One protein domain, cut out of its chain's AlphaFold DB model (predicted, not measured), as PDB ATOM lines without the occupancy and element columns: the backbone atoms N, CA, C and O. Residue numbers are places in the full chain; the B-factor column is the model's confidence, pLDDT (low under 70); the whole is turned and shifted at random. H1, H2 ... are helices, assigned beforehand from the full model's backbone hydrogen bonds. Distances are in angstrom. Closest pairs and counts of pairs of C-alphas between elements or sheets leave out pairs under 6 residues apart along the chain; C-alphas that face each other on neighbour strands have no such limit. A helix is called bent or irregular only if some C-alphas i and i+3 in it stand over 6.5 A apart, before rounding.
ATOM      1  N   LEU A  40     160.340 115.016 144.164       94.44
ATOM      2  CA  LEU A  40     160.659 113.625 144.486       94.44
ATOM      3  C   LEU A  40     161.970 113.495 145.281       94.44
ATOM      4  O   LEU A  40     162.046 112.712 146.221       94.44
ATOM      5  N   PHE A  41     162.981 114.295 144.936       95.31
ATOM      6  CA  PHE A  41     164.288 114.297 145.605       95.31
ATOM      7  C   PHE A  41     164.382 115.287 146.780       95.31
ATOM      8  O   PHE A  41     165.474 115.531 147.288       95.31
ATOM      9  N   ALA A  42     163.269 115.870 147.239       95.12
ATOM     10  CA  ALA A  42     163.291 116.836 148.339       95.12
ATOM     11  C   ALA A  42     163.749 116.217 149.673       95.12
ATOM     12  O   ALA A  42     164.448 116.879 150.435       95.12
ATOM     13  N   GLU A  43     163.404 114.956 149.934       95.06
ATOM     14  CA  GLU A  43     163.814 114.243 151.156       95.06
ATOM     15  C   GLU A  43     165.237 113.673 151.056       95.06
ATOM     16  O   GLU A  43     165.926 113.512 152.060       95.06
ATOM     17  N   HIS A  44     165.709 113.396 149.837       96.25
ATOM     18  CA  HIS A  44     167.016 112.796 149.591       96.25
ATOM     19  C   HIS A  44     167.799 113.593 148.547       96.25
ATOM     20  O   HIS A  44     167.780 113.298 147.350       96.25
ATOM     21  N   ARG A  45     168.498 114.629 149.019       96.56
ATOM     22  CA  ARG A  45     169.251 115.560 148.173       96.56
ATOM     23  C   ARG A  45     170.706 115.129 147.984       96.56
ATOM     24  O   ARG A  45     171.607 115.789 148.495       96.56
ATOM     25  N   LEU A  46     170.929 114.045 147.242       97.06
ATOM     26  CA  LEU A  46     172.263 113.613 146.801       97.06
ATOM     27  C   LEU A  46     172.367 113.594 145.269       97.06
ATOM     28  O   LEU A  46     171.412 113.237 144.576       97.06
ATOM     29  N   THR A  47     173.518 113.992 144.719       96.25
ATOM     30  CA  THR A  47     173.763 113.925 143.269       96.25
ATOM     31  C   THR A  47     173.970 112.488 142.793       96.25
ATOM     32  O   THR A  47     174.520 111.655 143.505       96.25
ATOM     33  N   LEU A  48     173.562 112.204 141.552       94.81
ATOM     34  CA  LEU A  48     173.528 110.843 141.010       94.81
ATOM     35  C   LEU A  48     174.899 110.140 140.967       94.81
ATOM     36  O   LEU A  48     174.990 108.958 141.272       94.81
ATOM     37  N   TYR A  49     175.946 110.843 140.532       94.12
ATOM     38  CA  TYR A  49     177.258 110.229 140.296       94.12
ATOM     39  C   TYR A  49     178.180 110.357 141.507       94.12
ATOM     40  O   TYR A  49     178.711 109.371 142.011       94.12
ATOM     41  N   CYS A  50     178.355 111.586 141.986       94.75
ATOM     42  CA  CYS A  50     179.324 111.907 143.028       94.75
ATOM     43  C   CYS A  50     178.734 111.834 144.442       94.75
ATOM     44  O   CYS A  50     179.482 111.981 145.399       94.75
ATOM     45  N   HIS A  51     177.418 111.632 144.586       96.19
ATOM     46  CA  HIS A  51     176.733 111.595 145.882       96.19
ATOM     47  C   HIS A  51     176.988 112.843 146.746       96.19
ATOM     48  O   HIS A  51     177.033 112.773 147.970       96.19
ATOM     49  N   CYS A  52     177.135 114.005 146.106       97.00
ATOM     50  CA  CYS A  52     177.275 115.287 146.792       97.00
ATOM     51  C   CYS A  52     175.917 115.757 147.311       97.00
ATOM     52  O   CYS A  52     174.918 115.676 146.590       97.00
ATOM     53  N   ALA A  53     175.890 116.303 148.522       97.25
ATOM     54  CA  ALA A  53     174.720 116.974 149.063       97.25
ATOM     55  C   ALA A  53     174.397 118.244 148.263       97.25
ATOM     56  O   ALA A  53     175.289 118.929 147.755       97.25
ATOM     57  N   PHE A  54     173.112 118.571 148.152       96.88
ATOM     58  CA  PHE A  54     172.671 119.835 147.564       96.88
ATOM     59  C   PHE A  54     171.479 120.435 148.316       96.88
ATOM     60  O   PHE A  54     170.748 119.734 149.016       96.88
ATOM     61  N   ASP A  55     171.277 121.745 148.188       95.81
ATOM     62  CA  ASP A  55     170.213 122.472 148.889       95.81
ATOM     63  C   ASP A  55     168.878 122.506 148.108       95.81
ATOM     64  O   ASP A  55     168.766 122.067 146.961       95.81
ATOM     65  N   ALA A  56     167.826 123.067 148.711       94.44
ATOM     66  CA  ALA A  56     166.529 123.229 148.044       94.44
ATOM     67  C   ALA A  56     166.579 124.143 146.797       94.44
ATOM     68  O   ALA A  56     165.720 124.037 145.920       94.44
ATOM     69  N   ASN A  57     167.595 125.002 146.687       94.88
ATOM     70  CA  ASN A  57     167.837 125.882 145.545       94.88
ATOM     71  C   ASN A  57     168.705 125.222 144.460       94.88
ATOM     72  O   ASN A  57     168.944 125.840 143.419       94.88
ATOM     73  N   LYS A  58     169.086 123.948 144.650       94.94
ATOM     74  CA  LYS A  58     169.947 123.139 143.778       94.94
ATOM     75  C   LYS A  58     171.418 123.547 143.800       94.94
ATOM     76  O   LYS A  58     172.121 123.240 142.838       94.94
ATOM     77  N   HIS A  59     171.904 124.216 144.838       96.25
ATOM     78  CA  HIS A  59     173.336 124.454 145.011       96.25
ATOM     79  C   HIS A  59     174.019 123.216 145.576       96.25
ATOM     80  O   HIS A  59     173.518 122.621 146.526       96.25
ATOM     81  N   ILE A  60     175.147 122.832 144.983       96.88
ATOM     82  CA  ILE A  60     175.911 121.644 145.380       96.88
ATOM     83  C   ILE A  60     176.933 122.022 146.452       96.88
ATOM     84  O   ILE A  60     177.681 122.985 146.282       96.88
ATOM     85  N   ASP A  61     177.008 121.223 147.514       96.69
ATOM     86  CA  ASP A  61     178.114 121.246 148.466       96.69
ATOM     87  C   ASP A  61     179.212 120.275 148.008       96.69
ATOM     88  O   ASP A  61     179.139 119.066 148.236       96.69
ATOM     89  N   LEU A  62     180.247 120.805 147.353       96.19
ATOM     90  CA  LEU A  62     181.383 120.013 146.871       96.19
ATOM     91  C   LEU A  62     182.227 119.421 148.007       96.19
ATOM     92  O   LEU A  62     182.941 118.442 147.783       96.19
ATOM     93  N   ALA A  63     182.154 119.982 149.218       95.50
ATOM     94  CA  ALA A  63     182.913 119.461 150.346       95.50
ATOM     95  C   ALA A  63     182.332 118.148 150.878       95.50
ATOM     96  O   ALA A  63     183.090 117.279 151.307       95.50
ATOM     97  N   SER A  64     181.014 117.967 150.761       96.25
ATOM     98  CA  SER A  64     180.314 116.745 151.180       96.25
ATOM     99  C   SER A  64     180.796 115.467 150.476       96.25
ATOM    100  O   SER A  64     180.667 114.378 151.030       96.25
ATOM    101  N   CYS A  65     181.374 115.592 149.277       95.06
ATOM    102  CA  CYS A  65     181.782 114.479 148.415       95.06
ATOM    103  C   CYS A  65     183.252 114.546 147.971       95.06
ATOM    104  O   CYS A  65     183.636 113.804 147.072       95.06
ATOM    105  N   GLN A  66     184.070 115.410 148.588       96.00
ATOM    106  CA  GLN A  66     185.504 115.557 148.281       96.00
ATOM    107  C   GLN A  66     185.794 115.972 146.820       96.00
ATOM    108  O   GLN A  66     186.707 115.448 146.193       96.00
ATOM    109  N   MET A  67     184.995 116.894 146.267       94.94
ATOM    110  CA  MET A  67     185.117 117.388 144.881       94.94
ATOM    111  C   MET A  67     185.469 118.885 144.818       94.94
ATOM    112  O   MET A  67     185.043 119.603 143.908       94.94
ATOM    113  N   GLN A  68     186.201 119.401 145.808       94.94
ATOM    114  CA  GLN A  68     186.514 120.828 145.921       94.94
ATOM    115  C   GLN A  68     187.369 121.345 144.758       94.94
ATOM    116  O   GLN A  68     187.287 122.532 144.441       94.94
ATOM    117  N   GLU A  69     188.134 120.489 144.070       95.31
ATOM    118  CA  GLU A  69     188.920 120.915 142.906       95.31
ATOM    119  C   GLU A  69     188.035 121.393 141.746       95.31
ATOM    120  O   GLU A  69     188.489 122.168 140.910       95.31
ATOM    121  N   ALA A  70     186.763 120.979 141.703       92.88
ATOM    122  CA  ALA A  70     185.806 121.407 140.686       92.88
ATOM    123  C   ALA A  70     185.175 122.786 140.969       92.88
ATOM    124  O   ALA A  70     184.367 123.257 140.165       92.88
ATOM    125  N   ALA A  71     185.513 123.442 142.087       93.00
ATOM    126  CA  ALA A  71     184.912 124.715 142.499       93.00
ATOM    127  C   ALA A  71     185.141 125.863 141.495       93.00
ATOM    128  O   ALA A  71     184.334 126.791 141.422       93.00
ATOM    129  N   ASP A  72     186.199 125.794 140.681       94.81
ATOM    130  CA  ASP A  72     186.476 126.759 139.610       94.81
ATOM    131  C   ASP A  72     185.476 126.650 138.436       94.81
ATOM    132  O   ASP A  72     185.301 127.587 137.646       94.81
ATOM    133  N   LYS A  73     184.772 125.518 138.314       94.94
ATOM    134  CA  LYS A  73     183.785 125.286 137.260       94.94
ATOM    135  C   LYS A  73     182.437 125.866 137.671       94.94
ATOM    136  O   LYS A  73     181.712 125.300 138.481       94.94
ATOM    137  N   LYS A  74     181.991 126.909 136.961       92.06
ATOM    138  CA  LYS A  74     180.652 127.528 137.125       92.06
ATOM    139  C   LYS A  74     179.468 126.545 137.084       92.06
ATOM    140  O   LYS A  74     178.376 126.882 137.529       92.06
ATOM    141  N   ARG A  75     179.641 125.375 136.462       95.00
ATOM    142  CA  ARG A  75     178.617 124.319 136.385       95.00
ATOM    143  C   ARG A  75     178.591 123.430 137.630       95.00
ATOM    144  O   ARG A  75     177.522 122.944 137.963       95.00
ATOM    145  N   ALA A  76     179.721 123.259 138.317       95.19
ATOM    146  CA  ALA A  76     179.844 122.370 139.470       95.19
ATOM    147  C   ALA A  76     179.078 122.868 140.703       95.19
ATOM    148  O   ALA A  76     178.782 122.085 141.594       95.19
ATOM    149  N   SER A  77     178.712 124.152 140.747       94.00
ATOM    150  CA  SER A  77     177.984 124.736 141.874       94.00
ATOM    151  C   SER A  77     176.473 124.477 141.848       94.00
ATOM    152  O   SER A  77     175.778 124.929 142.758       94.00
ATOM    153  N   ARG A  78     175.926 123.812 140.818       95.50
ATOM    154  CA  ARG A  78     174.476 123.605 140.683       95.50
ATOM    155  C   ARG A  78     174.094 122.226 140.150       95.50
ATOM    156  O   ARG A  78     174.766 121.682 139.281       95.50
ATOM    157  N   VAL A  79     172.956 121.711 140.608       95.88
ATOM    158  CA  VAL A  79     172.381 120.453 140.117       95.88
ATOM    159  C   VAL A  79     171.713 120.654 138.763       95.88
ATOM    160  O   VAL A  79     170.945 121.596 138.541       95.88
ATOM    161  N   GLU A  80     171.968 119.708 137.867       94.56
ATOM    162  CA  GLU A  80     171.347 119.613 136.556       94.56
ATOM    163  C   GLU A  80     170.732 118.225 136.378       94.56
ATOM    164  O   GLU A  80     171.188 117.243 136.960       94.56
ATOM    165  N   PHE A  81     169.643 118.163 135.615       93.75
ATOM    166  CA  PHE A  81     168.910 116.920 135.406       93.75
ATOM    167  C   PHE A  81     169.515 116.150 134.238       93.75
ATOM    168  O   PHE A  81     169.442 116.603 133.094       93.75
TER     169      PHE A  81
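AT A GLANCE: This is residues 40 to 81 of the 92 residues of the protein "Extracellular deoxyribonuclease" of Legionella massiliensis (UniProt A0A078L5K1). Little regular structure is here: the printed part begins with Leu 40 at one end of the long axis, residues 40 to 61 fold back on themselves as a long looped stretch, and two very short helices follow, H1 and then H2, with H2 at the other end of the long axis, from where residues 73 to 81 run back. The printed part has 42 residues, 9 of them in the two helices, with no named strand; the class is all helix. It is compact, with a radius of gyration of the C-alphas of 9.6 A, yet elongated, spanning 29 by 17 by 14 A.

HOW THE PARTS SIT: Look at H1, residues 62 to 65, and H2, residues 68 to 72: they only just touch, only at the corner by their tight link, with 3 pairs of C-alphas within 8 A. Their closest C-alphas, those of Leu 62 and Gln 68, are 5.3 A apart. H1 is too short for an O i to N i+4 pair, and its one O i to N i+3 pair is out of range; H2 has 0 of 1 and 1 of 2 within hydrogen-bond range.

IN THESE COORDINATES: Find C-alpha 62 at (181.383, 120.013, 146.871); H1 runs 5.8 A from there. H2 runs 8.7 A to C-alpha 72 at (186.476, 126.759, 139.610) and is irregular: C-alphas 69 and 72 are 7.1 A apart.

THE WHOLE: The C-alphas of Leu 40 and Asp 72, the two farthest apart, are 29.4 A apart. The printed part has no cut, and no printed residue is under 70 in pLDDT.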